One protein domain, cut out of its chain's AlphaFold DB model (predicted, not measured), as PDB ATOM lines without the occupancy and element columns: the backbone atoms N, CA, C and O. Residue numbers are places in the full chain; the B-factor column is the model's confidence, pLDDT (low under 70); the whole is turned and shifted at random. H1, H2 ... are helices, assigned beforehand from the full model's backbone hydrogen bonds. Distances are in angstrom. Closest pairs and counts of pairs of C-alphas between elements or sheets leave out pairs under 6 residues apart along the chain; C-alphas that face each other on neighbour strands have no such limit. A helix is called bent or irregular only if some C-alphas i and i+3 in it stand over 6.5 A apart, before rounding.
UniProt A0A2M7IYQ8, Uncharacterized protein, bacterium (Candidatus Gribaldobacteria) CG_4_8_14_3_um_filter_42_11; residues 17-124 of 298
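Overview. This is residues 17 to 124 of the 298 residues of an uncharacterized protein of bacterium (Candidatus Gribaldobacteria) CG_4_8_14_3_um_filter_42_11 (UniProt A0A2M7IYQ8). Bent H5 and long H6 meet near their ends as an open V, and H4 folds back along H5a. Residues 17 to 27 stick out before H3. The printed part, 108 residues with six named helices, is all helix and loose, with a radius of gyration of the C-alphas of 18.1 A and spans of 46, 42 and 32 A.

Arrangement. H5, residues 62 to 91, is one helix by its hydrogen bonds but bent, C-alphas 75 and 78 being 6.7 A apart. H4, residues 47 to 58, and arm H5a, 62 to 75, touch as a hairpin, with closest C-alphas Ala 56 and Gly 65, 4.2 A. Arm H5b, 78 to 91, and H6, 94 to 122, only just touch, only at the corner, with 3 C-alpha pairs within 8 A. H4 has 7 of 8 O i to N i+4 pairs within hydrogen-bond range, H6 22 of 25.

Along the chain. H1, residues 17 to 22, begins at C-alpha (-4.788, 20.132, -46.948); H2 is 25 to 28, H3 33 to 41. H6, 42.9 A long, ends at C-alpha (-41.190, 0.901, -56.591).

Size, cuts and confidence. The printed part has no cut; residues 17 to 31, 90 to 96 and 124 have pLDDT under 70.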
ATOM      1  N   PHE A  17      -4.584  18.686 -46.997       66.81
ATOM      2  CA  PHE A  17      -4.788  20.132 -46.948       66.81
ATOM      3  C   PHE A  17      -6.183  20.525 -46.428       66.81
ATOM      4  O   PHE A  17      -6.298  21.399 -45.575       66.81
ATOM      5  N   ILE A  18      -7.235  19.822 -46.866       66.62
ATOM      6  CA  ILE A  18      -8.626  20.084 -46.455       66.62
ATOM      7  C   ILE A  18      -8.845  19.618 -45.018       66.62
ATOM      8  O   ILE A  18      -9.442  20.324 -44.215       66.62
ATOM      9  N   THR A  19      -8.310  18.445 -44.671       64.75
ATOM     10  CA  THR A  19      -8.375  17.924 -43.302       64.75
ATOM     11  C   THR A  19      -7.537  18.747 -42.335       64.75
ATOM     12  O   THR A  19      -7.985  18.961 -41.220       64.75
ATOM     13  N   ARG A  20      -6.372  19.271 -42.739       57.09
ATOM     14  CA  ARG A  20      -5.579  20.168 -41.885       57.09
ATOM     15  C   ARG A  20      -6.266  21.513 -41.661       57.09
ATOM     16  O   ARG A  20      -6.201  21.996 -40.547       57.09
ATOM     17  N   TYR A  21      -6.968  22.064 -42.654       61.16
ATOM     18  CA  TYR A  21      -7.747  23.298 -42.488       61.16
ATOM     19  C   TYR A  21      -9.023  23.084 -41.656       61.16
ATOM     20  O   TYR A  21      -9.340  23.901 -40.803       61.16
ATOM     21  N   ALA A  22      -9.731  21.967 -41.863       56.22
ATOM     22  CA  ALA A  22     -10.968  21.637 -41.148       56.22
ATOM     23  C   ALA A  22     -10.748  21.068 -39.731       56.22
ATOM     24  O   ALA A  22     -11.673  21.080 -38.925       56.22
ATOM     25  N   ALA A  23      -9.553  20.545 -39.433       52.72
ATOM     26  CA  ALA A  23      -9.189  19.973 -38.133       52.72
ATOM     27  C   ALA A  23      -8.152  20.812 -37.366       52.72
ATOM     28  O   ALA A  23      -7.653  20.350 -36.341       52.72
ATOM     29  N   ASP A  24      -7.801  22.018 -37.835       51.31
ATOM     30  CA  ASP A  24      -6.905  22.915 -37.095       51.31
ATOM     31  C   ASP A  24      -7.649  23.502 -35.885       51.31
ATOM     32  O   ASP A  24      -8.255  24.575 -35.944       51.31
ATOM     33  N   GLU A  25      -7.612  22.779 -34.765       54.97
ATOM     34  CA  GLU A  25      -8.262  23.119 -33.490       54.97
ATOM     35  C   GLU A  25      -7.945  24.549 -33.012       54.97
ATOM     36  O   GLU A  25      -8.747  25.160 -32.311       54.97
ATOM     37  N   LYS A  26      -6.815  25.130 -33.437       51.25
ATOM     38  CA  LYS A  26      -6.374  26.475 -33.033       51.25
ATOM     39  C   LYS A  26      -7.120  27.621 -33.734       51.25
ATOM     40  O   LYS A  26      -7.184  28.708 -33.174       51.25
ATOM     41  N   ASN A  27      -7.707  27.383 -34.913       49.03
ATOM     42  CA  ASN A  27      -8.613  28.325 -35.597       49.03
ATOM     43  C   ASN A  27     -10.086  27.872 -35.535       49.03
ATOM     44  O   ASN A  27     -10.993  28.698 -35.634       49.03
ATOM     45  N   PHE A  28     -10.337  26.573 -35.331       51.19
ATOM     46  CA  PHE A  28     -11.679  25.981 -35.256       51.19
ATOM     47  C   PHE A  28     -12.358  26.083 -33.879       51.19
ATOM     48  O   PHE A  28     -13.539  25.785 -33.765       51.19
ATOM     49  N   GLN A  29     -11.677  26.568 -32.837       53.19
ATOM     50  CA  GLN A  29     -12.294  26.861 -31.531       53.19
ATOM     51  C   GLN A  29     -13.015  28.223 -31.456       53.19
ATOM     52  O   GLN A  29     -13.467  28.642 -30.391       53.19
ATOM     53  N   GLY A  30     -13.132  28.944 -32.572       58.19
ATOM     54  CA  GLY A  30     -13.769  30.257 -32.599       58.19
ATOM     55  C   GLY A  30     -15.295  30.198 -32.460       58.19
ATOM     56  O   GLY A  30     -15.958  29.344 -33.045       58.19
ATOM     57  N   LYS A  31     -15.855  31.206 -31.779       67.50
ATOM     58  CA  LYS A  31     -17.286  31.578 -31.648       67.50
ATOM     59  C   LYS A  31     -18.150  31.401 -32.920       67.50
ATOM     60  O   LYS A  31     -19.369  31.315 -32.823       67.50
ATOM     61  N   TYR A  32     -17.530  31.339 -34.100       75.12
ATOM     62  CA  TYR A  32     -18.162  31.225 -35.417       75.12
ATOM     63  C   TYR A  32     -18.315  29.782 -35.948       75.12
ATOM     64  O   TYR A  32     -18.981  29.593 -36.966       75.12
ATOM     65  N   MET A  33     -17.774  28.754 -35.275       74.25
ATOM     66  CA  MET A  33     -17.909  27.342 -35.683       74.25
ATOM     67  C   MET A  33     -19.366  26.878 -35.912       74.25
ATOM     68  O   MET A  33     -19.627  26.278 -36.958       74.25
ATOM     69  N   PRO A  34     -20.342  27.171 -35.025       75.75
ATOM     70  CA  PRO A  34     -21.738  26.793 -35.263       75.75
ATOM     71  C   PRO A  34     -22.365  27.507 -36.469       75.75
ATOM     72  O   PRO A  34     -23.236  26.940 -37.122       75.75
ATOM     73  N   PHE A  35     -21.898  28.711 -36.815       79.25
ATOM     74  CA  PHE A  35     -22.393  29.447 -37.981       79.25
ATOM     75  C   PHE A  35     -21.883  28.831 -39.290       79.25
ATOM     76  O   PHE A  35     -22.658  28.598 -40.215       79.25
ATOM     77  N   VAL A  36     -20.592  28.486 -39.344       81.62
ATOM     78  CA  VAL A  36     -19.984  27.825 -40.510       81.62
ATOM     79  C   VAL A  36     -20.542  26.413 -40.700       81.62
ATOM     80  O   VAL A  36     -20.862  26.034 -41.824       81.62
ATOM     81  N   MET A  37     -20.728  25.645 -39.620       75.94
ATOM     82  CA  MET A  37     -21.368  24.324 -39.694       75.94
ATOM     83  C   MET A  37     -22.843  24.408 -40.107       75.94
ATOM     84  O   MET A  37     -23.304  23.584 -40.900       75.94
ATOM     85  N   GLY A  38     -23.571  25.431 -39.649       77.44
ATOM     86  CA  GLY A  38     -24.928  25.717 -40.117       77.44
ATOM     87  C   GLY A  38     -24.969  25.999 -41.620       77.44
ATOM     88  O   GLY A  38     -25.756  25.387 -42.340       77.44
ATOM     89  N   ALA A  39     -24.057  26.839 -42.118       78.69
ATOM     90  CA  ALA A  39     -23.933  27.124 -43.547       78.69
ATOM     91  C   ALA A  39     -23.556  25.877 -44.369       78.69
ATOM     92  O   ALA A  39     -24.118  25.652 -45.440       78.69
ATOM     93  N   LEU A  40     -22.668  25.015 -43.856       77.06
ATOM     94  CA  LEU A  40     -22.294  23.757 -44.519       77.06
ATOM     95  C   LEU A  40     -23.459  22.762 -44.624       77.06
ATOM     96  O   LEU A  40     -23.497  21.956 -45.552       77.06
ATOM     97  N   THR A  41     -24.425  22.829 -43.707       75.19
ATOM     98  CA  THR A  41     -25.604  21.949 -43.716       75.19
ATOM     99  C   THR A  41     -26.511  22.228 -44.921       75.19
ATOM    100  O   THR A  41     -27.194  21.325 -45.393       75.19
ATOM    101  N   PHE A  42     -26.447  23.431 -45.504       71.88
ATOM    102  CA  PHE A  42     -27.136  23.752 -46.759       71.88
ATOM    103  C   PHE A  42     -26.615  22.930 -47.953       71.88
ATOM    104  O   PHE A  42     -27.374  22.610 -48.864       71.88
ATOM    105  N   ILE A  43     -25.334  22.540 -47.929       75.88
ATOM    106  CA  ILE A  43     -24.679  21.728 -48.974       75.88
ATOM    107  C   ILE A  43     -24.920  20.222 -48.752       75.88
ATOM    108  O   ILE A  43     -24.666  19.407 -49.638       75.88
ATOM    109  N   LEU A  44     -25.465  19.838 -47.595       78.69
ATOM    110  CA  LEU A  44     -25.853  18.469 -47.260       78.69
ATOM    111  C   LEU A  44     -27.387  18.358 -47.219       78.69
ATOM    112  O   LEU A  44     -27.940  18.143 -46.136       78.69
ATOM    113  N   PRO A  45     -28.098  18.515 -48.357       71.69
ATOM    114  CA  PRO A  45     -29.553  18.465 -48.374       71.69
ATOM    115  C   PRO A  45     -30.018  17.079 -47.923       71.69
ATOM    116  O   PRO A  45     -29.943  16.090 -48.654       71.69
ATOM    117  N   CYS A  46     -30.486  16.989 -46.682       79.38
ATOM    118  CA  CYS A  46     -31.177  15.808 -46.193       79.38
ATOM    119  C   CYS A  46     -32.624  15.879 -46.697       79.38
ATOM    120  O   CYS A  46     -33.205  16.956 -46.754       79.38
ATOM    121  N   GLY A  47     -33.236  14.759 -47.095       80.12
ATOM    122  CA  GLY A  47     -34.532  14.780 -47.802       80.12
ATOM    123  C   GLY A  47     -35.637  15.610 -47.124       80.12
ATOM    124  O   GLY A  47     -36.461  16.212 -47.802       80.12
ATOM    125  N   PHE A  48     -35.598  15.725 -45.794       82.25
ATOM    126  CA  PHE A  48     -36.513  16.563 -45.017       82.25
ATOM    127  C   PHE A  48     -36.299  18.081 -45.194       82.25
ATOM    128  O   PHE A  48     -37.257  18.843 -45.130       82.25
ATOM    129  N   THR A  49     -35.072  18.552 -45.446       83.44
ATOM    130  CA  THR A  49     -34.837  19.966 -45.795       83.44
ATOM    131  C   THR A  49     -35.236  20.272 -47.234       83.44
ATOM    132  O   THR A  49     -35.709  21.376 -47.490       83.44
ATOM    133  N   ILE A  50     -35.139  19.305 -48.156       88.50
ATOM    134  CA  ILE A  50     -35.568  19.489 -49.554       88.50
ATOM    135  C   ILE A  50     -37.068  19.809 -49.627       88.50
ATOM    136  O   ILE A  50     -37.475  20.712 -50.357       88.50
ATOM    137  N   THR A  51     -37.904  19.123 -48.839       88.62
ATOM    138  CA  THR A  51     -39.353  19.385 -48.816       88.62
ATOM    139  C   THR A  51     -39.678  20.759 -48.234       88.62
ATOM    140  O   THR A  51     -40.478  21.492 -48.811       88.62
ATOM    141  N   ALA A  52     -39.023  21.148 -47.138       87.88
ATOM    142  CA  ALA A  52     -39.195  22.470 -46.540       87.88
ATOM    143  C   ALA A  52     -38.760  23.591 -47.499       87.88
ATOM    144  O   ALA A  52     -39.459  24.594 -47.637       87.88
ATOM    145  N   GLN A  53     -37.632  23.415 -48.197       87.56
ATOM    146  CA  GLN A  53     -37.138  24.369 -49.196       87.56
ATOM    147  C   GLN A  53     -38.095  24.484 -50.383       87.56
ATOM    148  O   GLN A  53     -38.384  25.595 -50.824       87.56
ATOM    149  N   GLY A  54     -38.658  23.363 -50.842       91.00
ATOM    150  CA  GLY A  54     -39.707  23.357 -51.861       91.00
ATOM    151  C   GLY A  54     -40.947  24.138 -51.423       91.00
ATOM    152  O   GLY A  54     -41.439  24.976 -52.171       91.00
ATOM    153  N   LEU A  55     -41.411  23.939 -50.188       88.12
ATOM    154  CA  LEU A  55     -42.557  24.672 -49.639       88.12
ATOM    155  C   LEU A  55     -42.288  26.179 -49.515       88.12
ATOM    156  O   LEU A  55     -43.169  26.984 -49.811       88.12
ATOM    157  N   ALA A  56     -41.073  26.573 -49.127       89.25
ATOM    158  CA  ALA A  56     -40.688  27.982 -49.085       89.25
ATOM    159  C   ALA A  56     -40.703  28.619 -50.483       89.25
ATOM    160  O   ALA A  56     -41.240  29.716 -50.643       89.25
ATOM    161  N   LEU A  57     -40.174  27.913 -51.493       89.06
ATOM    162  CA  LEU A  57     -40.171  28.358 -52.890       89.06
ATOM    163  C   LEU A  57     -41.588  28.480 -53.462       89.06
ATOM    164  O   LEU A  57     -41.892  29.453 -54.148       89.06
ATOM    165  N   LEU A  58     -42.472  27.533 -53.135       93.31
ATOM    166  CA  LEU A  58     -43.871  27.553 -53.570       93.31
ATOM    167  C   LEU A  58     -44.687  28.683 -52.927       93.31
ATOM    168  O   LEU A  58     -45.688  29.101 -53.501       93.31
ATOM    169  N   SER A  59     -44.271  29.203 -51.767       87.38
ATOM    170  CA  SER A  59     -45.004  30.278 -51.079       87.38
ATOM    171  C   SER A  59     -44.983  31.623 -51.819       87.38
ATOM    172  O   SER A  59     -45.744  32.522 -51.467       87.38
ATOM    173  N   GLY A  60     -44.118  31.783 -52.829       86.56
ATOM    174  CA  GLY A  60     -44.099  32.933 -53.741       86.56
ATOM    175  C   GLY A  60     -43.719  34.284 -53.119       86.56
ATOM    176  O   GLY A  60     -43.474  35.236 -53.854       86.56
ATOM    177  N   SER A  61     -43.627  34.392 -51.789       90.94
ATOM    178  CA  SER A  61     -43.287  35.626 -51.080       90.94
ATOM    179  C   SER A  61     -42.113  35.430 -50.123       90.94
ATOM    180  O   SER A  61     -42.008  34.429 -49.411       90.94
ATOM    181  N   PHE A  62     -41.220  36.425 -50.084       93.06
ATOM    182  CA  PHE A  62     -40.026  36.400 -49.232       93.06
ATOM    183  C   PHE A  62     -40.387  36.235 -47.749       93.06
ATOM    184  O   PHE A  62     -39.751  35.474 -47.018       93.06
ATOM    185  N   LEU A  63     -41.452  36.914 -47.315       94.56
ATOM    186  CA  LEU A  63     -41.875  36.906 -45.923       94.56
ATOM    187  C   LEU A  63     -42.456  35.544 -45.519       94.56
ATOM    188  O   LEU A  63     -42.042  34.993 -44.502       94.56
ATOM    189  N   GLN A  64     -43.333  34.947 -46.332       92.31
ATOM    190  CA  GLN A  64     -43.920  33.639 -46.025       92.31
ATOM    191  C   GLN A  64     -42.878  32.512 -46.061       92.31
ATOM    192  O   GLN A  64     -42.887  31.646 -45.184       92.31
ATOM    193  N   GLY A  65     -41.919  32.572 -46.991       92.69
ATOM    194  CA  GLY A  65     -40.775  31.658 -47.032       92.69
ATOM    195  C   GLY A  65     -39.882  31.763 -45.789       92.69
ATOM    196  O   GLY A  65     -39.498  30.738 -45.220       92.69
ATOM    197  N   SER A  66     -39.605  32.988 -45.320       92.44
ATOM    198  CA  SER A  66     -38.838  33.222 -44.086       92.44
ATOM    199  C   SER A  66     -39.538  32.656 -42.848       92.44
ATOM    200  O   SER A  66     -38.888  32.014 -42.024       92.44
ATOM    201  N   LEU A  67     -40.866  32.807 -42.753       94.44
ATOM    202  CA  LEU A  67     -41.657  32.254 -41.657       94.44
ATOM    203  C   LEU A  67     -41.623  30.723 -41.677       94.44
ATOM    204  O   LEU A  67     -41.336  30.120 -40.646       94.44
ATOM    205  N   ILE A  68     -41.835  30.089 -42.838       92.50
ATOM    206  CA  ILE A  68     -41.753  28.624 -42.978       92.50
ATOM    207  C   ILE A  68     -40.394  28.099 -42.490       92.50
ATOM    208  O   ILE A  68     -40.339  27.140 -41.718       92.50
ATOM    209  N   MET A  69     -39.298  28.752 -42.893       90.56
ATOM    210  CA  MET A  69     -37.942  28.342 -42.518       90.56
ATOM    211  C   MET A  69     -37.662  28.568 -41.035       90.56
ATOM    212  O   MET A  69     -36.992  27.751 -40.405       90.56
ATOM    213  N   LEU A  70     -38.209  29.636 -40.456       92.00
ATOM    214  CA  LEU A  70     -38.091  29.931 -39.033       92.00
ATOM    215  C   LEU A  70     -38.847  28.907 -38.180       92.00
ATOM    216  O   LEU A  70     -38.284  28.395 -37.215       92.00
ATOM    217  N   PHE A  71     -40.079  28.543 -38.550       94.31
ATOM    218  CA  PHE A  71     -40.833  27.492 -37.859       94.31
ATOM    219  C   PHE A  71     -40.165  26.122 -37.998       94.31
ATOM    220  O   PHE A  71     -40.104  25.367 -37.030       94.31
ATOM    221  N   PHE A  72     -39.605  25.816 -39.167       91.56
ATOM    222  CA  PHE A  72     -38.822  24.600 -39.377       91.56
ATOM    223  C   PHE A  72     -37.561  24.562 -38.497       91.56
ATOM    224  O   PHE A  72     -37.283  23.555 -37.840       91.56
ATOM    225  N   ALA A  73     -36.809  25.666 -38.440       89.88
ATOM    226  CA  ALA A  73     -35.624  25.787 -37.598       89.88
ATOM    227  C   ALA A  73     -35.986  25.673 -36.109       89.88
ATOM    228  O   ALA A  73     -35.357  24.906 -35.387       89.88
ATOM    229  N   LEU A  74     -37.044  26.353 -35.659       93.25
ATOM    230  CA  LEU A  74     -37.543  26.248 -34.285       93.25
ATOM    231  C   LEU A  74     -38.078  24.853 -33.951       93.25
ATOM    232  O   LEU A  74     -37.911  24.409 -32.822       93.25
ATOM    233  N   GLY A  75     -38.685  24.145 -34.902       91.88
ATOM    234  CA  GLY A  75     -39.176  22.781 -34.692       91.88
ATOM    235  C   GLY A  75     -38.054  21.744 -34.590       91.88
ATOM    236  O   GLY A  75     -38.156  20.785 -33.828       91.88
ATOM    237  N   THR A  76     -36.958  21.941 -35.325       91.06
ATOM    238  CA  THR A  76     -35.805  21.022 -35.324       91.06
ATOM    239  C   THR A  76     -34.766  21.359 -34.253       91.06
ATOM    240  O   THR A  76     -34.042  20.464 -33.808       91.06
ATOM    241  N   LEU A  77     -34.724  22.605 -33.769       92.19
ATOM    242  CA  LEU A  77     -33.802  23.063 -32.725       92.19
ATOM    243  C   LEU A  77     -33.883  22.230 -31.434       92.19
ATOM    244  O   LEU A  77     -32.822  21.814 -30.975       92.19
ATOM    245  N   PRO A  78     -35.059  21.903 -30.857       91.19
ATOM    246  CA  PRO A  78     -35.153  21.071 -29.657       91.19
ATOM    247  C   PRO A  78     -34.537  19.688 -29.851       91.19
ATOM    248  O   PRO A  78     -33.847  19.187 -28.968       91.19
ATOM    249  N   VAL A  79     -34.739  19.087 -31.027       90.62
ATOM    250  CA  VAL A  79     -34.202  17.764 -31.362       90.62
ATOM    251  C   VAL A  79     -32.684  17.826 -31.506       90.62
ATOM    252  O   VAL A  79     -31.978  17.010 -30.915       90.62
ATOM    253  N   LEU A  80     -32.162  18.819 -32.232       87.75
ATOM    254  CA  LEU A  80     -30.719  19.009 -32.398       87.75
ATOM    255  C   LEU A  80     -30.032  19.378 -31.082       87.75
ATOM    256  O   LEU A  80     -28.935  18.894 -30.813       87.75
ATOM    257  N   LEU A  81     -30.680  20.178 -30.238       89.06
ATOM    258  CA  LEU A  81     -30.192  20.537 -28.911       89.06
ATOM    259  C   LEU A  81     -30.186  19.323 -27.978       89.06
ATOM    260  O   LEU A  81     -29.213  19.112 -27.259       89.06
ATOM    261  N   PHE A  82     -31.222  18.483 -28.034       89.06
ATOM    262  CA  PHE A  82     -31.281  17.238 -27.273       89.06
ATOM    263  C   PHE A  82     -30.174  16.266 -27.696       89.06
ATOM    264  O   PHE A  82     -29.455  15.735 -26.849       89.06
ATOM    265  N   ILE A  83     -29.978  16.084 -29.005       84.81
ATOM    266  CA  ILE A  83     -28.888  15.268 -29.553       84.81
ATOM    267  C   ILE A  83     -27.530  15.865 -29.172       84.81
ATOM    268  O   ILE A  83     -26.646  15.130 -28.742       84.81
ATOM    269  N   GLY A  84     -27.366  17.185 -29.273       84.69
ATOM    270  CA  GLY A  84     -26.132  17.893 -28.943       84.69
ATOM    271  C   GLY A  84     -25.764  17.786 -27.465       84.69
ATOM    272  O   GLY A  84     -24.632  17.434 -27.147       84.69
ATOM    273  N   PHE A  85     -26.716  18.010 -26.557       84.44
ATOM    274  CA  PHE A  85     -26.501  17.894 -25.112       84.44
ATOM    275  C   PHE A  85     -26.234  16.446 -24.689       84.44
ATOM    276  O   PHE A  85     -25.303  16.177 -23.926       84.44
ATOM    277  N   SER A  86     -27.007  15.501 -25.235       80.56
ATOM    278  CA  SER A  86     -26.796  14.070 -25.014       80.56
ATOM    279  C   SER A  86     -25.417  13.639 -25.521       80.56
ATOM    280  O   SER A  86     -24.656  13.016 -24.785       80.56
ATOM    281  N   SER A  87     -25.032  14.074 -26.724       74.31
ATOM    282  CA  SER A  87     -23.713  13.815 -27.300       74.31
ATOM    283  C   SER A  87     -22.597  14.455 -26.476       74.31
ATOM    284  O   SER A  87     -21.606  13.792 -26.205       74.31
ATOM    285  N   ALA A  88     -22.740  15.699 -26.018       75.19
ATOM    286  CA  ALA A  88     -21.719  16.372 -25.214       75.19
ATOM    287  C   ALA A  88     -21.461  15.636 -23.887       75.19
ATOM    288  O   ALA A  88     -20.312  15.402 -23.507       75.19
ATOM    289  N   LYS A  89     -22.528  15.187 -23.216       70.25
ATOM    290  CA  LYS A  89     -22.419  14.408 -21.975       70.25
ATOM    291  C   LYS A  89     -21.871  12.995 -22.217       70.25
ATOM    292  O   LYS A  89     -21.153  12.459 -21.376       70.25
ATOM    293  N   LEU A  90     -22.180  12.397 -23.367       67.62
ATOM    294  CA  LEU A  90     -21.741  11.053 -23.752       67.62
ATOM    295  C   LEU A  90     -20.284  11.016 -24.239       67.62
ATOM    296  O   LEU A  90     -19.569  10.054 -23.962       67.62
ATOM    297  N   VAL A  91     -19.829  12.076 -24.913       63.81
ATOM    298  CA  VAL A  91     -18.454  12.249 -25.414       63.81
ATOM    299  C   VAL A  91     -17.454  12.464 -24.276       63.81
ATOM    300  O   VAL A  91     -16.307  12.046 -24.406       63.81
ATOM    301  N   SER A  92     -17.892  12.995 -23.129       65.56
ATOM    302  CA  SER A  92     -17.086  13.062 -21.896       65.56
ATOM    303  C   SER A  92     -16.571  11.682 -21.437       65.56
ATOM    304  O   SER A  92     -15.493  11.568 -20.856       65.56
ATOM    305  N   ASN A  93     -17.279  10.596 -21.774       69.31
ATOM    306  CA  ASN A  93     -16.859   9.229 -21.475       69.31
ATOM    307  C   ASN A  93     -16.287   8.534 -22.724       69.31
ATOM    308  O   ASN A  93     -17.025   8.021 -23.570       69.31
ATOM    309  N   GLN A  94     -14.955   8.422 -22.792       65.38
ATOM    310  CA  GLN A  94     -14.207   7.860 -23.933       65.38
ATOM    311  C   GLN A  94     -14.683   6.454 -24.368       65.38
ATOM    312  O   GLN A  94     -14.635   6.110 -25.550       65.38
ATOM    313  N   LYS A  95     -15.194   5.631 -23.436       65.94
ATOM    314  CA  LYS A  95     -15.735   4.291 -23.739       65.94
ATOM    315  C   LYS A  95     -17.131   4.321 -24.383       65.94
ATOM    316  O   LYS A  95     -17.420   3.465 -25.215       65.94
ATOM    317  N   LEU A  96     -17.983   5.291 -24.041       68.06
ATOM    318  CA  LEU A  96     -19.361   5.374 -24.548       68.06
ATOM    319  C   LEU A  96     -19.443   6.049 -25.924       68.06
ATOM    320  O   LEU A  96     -20.211   5.595 -26.770       68.06
ATOM    321  N   SER A  97     -18.595   7.049 -26.190       71.44
ATOM    322  CA  SER A  97     -18.489   7.700 -27.508       71.44
ATOM    323  C   SER A  97     -18.214   6.694 -28.639       71.44
ATOM    324  O   SER A  97     -18.885   6.683 -29.676       71.44
ATOM    325  N   GLY A  98     -17.287   5.755 -28.405       72.00
ATOM    326  CA  GLY A  98     -16.954   4.705 -29.370       72.00
ATOM    327  C   GLY A  98     -18.090   3.705 -29.627       72.00
ATOM    328  O   GLY A  98     -18.204   3.188 -30.741       72.00
ATOM    329  N   GLN A  99     -18.932   3.435 -28.626       77.81
ATOM    330  CA  GLN A  99     -20.100   2.559 -28.751       77.81
ATOM    331  C   GLN A  99     -21.219   3.265 -29.533       77.81
ATOM    332  O   GLN A  99     -21.784   2.689 -30.462       77.81
ATOM    333  N   PHE A 100     -21.476   4.536 -29.214       80.06
ATOM    334  CA  PHE A 100     -22.493   5.362 -29.862       80.06
ATOM    335  C   PHE A 100     -22.241   5.520 -31.364       80.06
ATOM    336  O   PHE A 100     -23.132   5.250 -32.164       80.06
ATOM    337  N   LEU A 101     -21.007   5.848 -31.762       79.81
ATOM    338  CA  LEU A 101     -20.645   5.975 -33.178       79.81
ATOM    339  C   LEU A 101     -20.796   4.654 -33.955       79.81
ATOM    340  O   LEU A 101     -21.140   4.674 -35.137       79.81
ATOM    341  N   LYS A 102     -20.574   3.495 -33.314       82.38
ATOM    342  CA  LYS A 102     -20.811   2.180 -33.941       82.38
ATOM    343  C   LYS A 102     -22.301   1.916 -34.151       82.38
ATOM    344  O   LYS A 102     -22.675   1.450 -35.223       82.38
ATOM    345  N   VAL A 103     -23.133   2.222 -33.154       87.75
ATOM    346  CA  VAL A 103     -24.590   2.047 -33.242       87.75
ATOM    347  C   VAL A 103     -25.178   2.994 -34.286       87.75
ATOM    348  O   VAL A 103     -25.898   2.539 -35.166       87.75
ATOM    349  N   ALA A 104     -24.806   4.277 -34.263       82.88
ATOM    350  CA  ALA A 104     -25.256   5.256 -35.250       82.88
ATOM    351  C   ALA A 104     -24.881   4.834 -36.681       82.88
ATOM    352  O   ALA A 104     -25.730   4.843 -37.570       82.88
ATOM    353  N   GLY A 105     -23.641   4.380 -36.896       87.06
ATOM    354  CA  GLY A 105     -23.209   3.861 -38.196       87.06
ATOM    355  C   GLY A 105     -23.990   2.622 -38.648       87.06
ATOM    356  O   GLY A 105     -24.368   2.536 -39.813       87.06
ATOM    357  N   LEU A 106     -24.273   1.683 -37.737       93.06
ATOM    358  CA  LEU A 106     -25.063   0.485 -38.039       93.06
ATOM    359  C   LEU A 106     -26.510   0.837 -38.417       93.06
ATOM    360  O   LEU A 106     -27.038   0.289 -39.382       93.06
ATOM    361  N   VAL A 107     -27.130   1.769 -37.690       91.12
ATOM    362  CA  VAL A 107     -28.498   2.234 -37.962       91.12
ATOM    363  C   VAL A 107     -28.577   2.941 -39.314       91.12
ATOM    364  O   VAL A 107     -29.471   2.643 -40.102       91.12
ATOM    365  N   VAL A 108     -27.625   3.828 -39.625       88.50
ATOM    366  CA  VAL A 108     -27.569   4.509 -40.931       88.50
ATOM    367  C   VAL A 108     -27.382   3.501 -42.062       88.50
ATOM    368  O   VAL A 108     -28.059   3.595 -43.085       88.50
ATOM    369  N   LEU A 109     -26.514   2.505 -41.874       91.50
ATOM    370  CA  LEU A 109     -26.299   1.446 -42.855       91.50
ATOM    371  C   LEU A 109     -27.582   0.633 -43.088       91.50
ATOM    372  O   LEU A 109     -27.969   0.409 -44.233       91.50
ATOM    373  N   PHE A 110     -28.272   0.239 -42.015       92.62
ATOM    374  CA  PHE A 110     -29.555  -0.459 -42.098       92.62
ATOM    375  C   PHE A 110     -30.611   0.374 -42.833       92.62
ATOM    376  O   PHE A 110     -31.273  -0.127 -43.738       92.62
ATOM    377  N   PHE A 111     -30.734   1.661 -42.501       86.88
ATOM    378  CA  PHE A 111     -31.690   2.558 -43.144       86.88
ATOM    379  C   PHE A 111     -31.385   2.769 -44.633       86.88
ATOM    380  O   PHE A 111     -32.311   2.826 -45.444       86.88
ATOM    381  N   ALA A 112     -30.105   2.831 -45.011       89.00
ATOM    382  CA  ALA A 112     -29.686   2.907 -46.405       89.00
ATOM    383  C   ALA A 112     -30.091   1.646 -47.188       89.00
ATOM    384  O   ALA A 112     -30.703   1.759 -48.249       89.00
ATOM    385  N   PHE A 113     -29.827   0.451 -46.646       89.75
ATOM    386  CA  PHE A 113     -30.265  -0.809 -47.262       89.75
ATOM    387  C   PHE A 113     -31.792  -0.933 -47.330       89.75
ATOM    388  O   PHE A 113     -32.330  -1.414 -48.326       89.75
ATOM    389  N   PHE A 114     -32.507  -0.477 -46.304       86.38
ATOM    390  CA  PHE A 114     -33.967  -0.488 -46.304       86.38
ATOM    391  C   PHE A 114     -34.545   0.442 -47.380       86.38
ATOM    392  O   PHE A 114     -35.422   0.034 -48.140       86.38
ATOM    393  N   ASN A 115     -34.010   1.663 -47.503       84.50
ATOM    394  CA  ASN A 115     -34.424   2.604 -48.545       84.50
ATOM    395  C   ASN A 115     -34.144   2.050 -49.937       84.50
ATOM    396  O   ASN A 115     -35.065   1.999 -50.748       84.50
ATOM    397  N   ILE A 116     -32.929   1.547 -50.186       85.31
ATOM    398  CA  ILE A 116     -32.574   1.005 -51.503       85.31
ATOM    399  C   ILE A 116     -33.531  -0.123 -51.900       85.31
ATOM    400  O   ILE A 116     -34.024  -0.145 -53.024       85.31
ATOM    401  N   ASN A 117     -33.870  -1.015 -50.964       82.81
ATOM    402  CA  ASN A 117     -34.789  -2.114 -51.230       82.81
ATOM    403  C   ASN A 117     -36.201  -1.608 -51.569       82.81
ATOM    404  O   ASN A 117     -36.810  -2.087 -52.525       82.81
ATOM    405  N   ASN A 118     -36.695  -0.601 -50.843       81.50
ATOM    406  CA  ASN A 118     -37.999   0.004 -51.111       81.50
ATOM    407  C   ASN A 118     -38.018   0.761 -52.445       81.50
ATOM    408  O   ASN A 118     -38.974   0.627 -53.205       81.50
ATOM    409  N   GLN A 119     -36.954   1.502 -52.779       81.00
ATOM    410  CA  GLN A 119     -36.846   2.177 -54.072       81.00
ATOM    411  C   GLN A 119     -36.825   1.172 -55.232       81.00
ATOM    412  O   GLN A 119     -37.585   1.347 -56.183       81.00
ATOM    413  N   LEU A 120     -36.034   0.093 -55.156       77.12
ATOM    414  CA  LEU A 120     -36.008  -0.944 -56.200       77.12
ATOM    415  C   LEU A 120     -37.386  -1.587 -56.403       77.12
ATOM    416  O   LEU A 120     -37.793  -1.837 -57.536       77.12
ATOM    417  N   ASN A 121     -38.129  -1.795 -55.317       72.56
ATOM    418  CA  ASN A 121     -39.470  -2.358 -55.372       72.56
ATOM    419  C   ASN A 121     -40.475  -1.430 -56.085       72.56
ATOM    420  O   ASN A 121     -41.262  -1.897 -56.906       72.56
ATOM    421  N   VAL A 122     -40.391  -0.112 -55.862       72.56
ATOM    422  CA  VAL A 122     -41.190   0.901 -56.591       72.56
ATOM    423  C   VAL A 122     -40.833   0.950 -58.084       72.56
ATOM    424  O   VAL A 122     -41.682   1.231 -58.930       72.56
ATOM    425  N   LEU A 123     -39.576   0.663 -58.425       73.19
ATOM    426  CA  LEU A 123     -39.086   0.577 -59.803       73.19
ATOM    427  C   LEU A 123     -39.468  -0.743 -60.507       73.19
ATOM    428  O   LEU A 123     -39.231  -0.870 -61.704       73.19
ATOM    429  N   GLY A 124     -40.073  -1.708 -59.806       62.25
ATOM    430  CA  GLY A 124     -40.556  -2.969 -60.385       62.25
ATOM    431  C   GLY A 124     -39.483  -4.042 -60.600       62.25
ATOM    432  O   GLY A 124     -39.817  -5.188 -60.906       62.25
TER     433      GLY A 124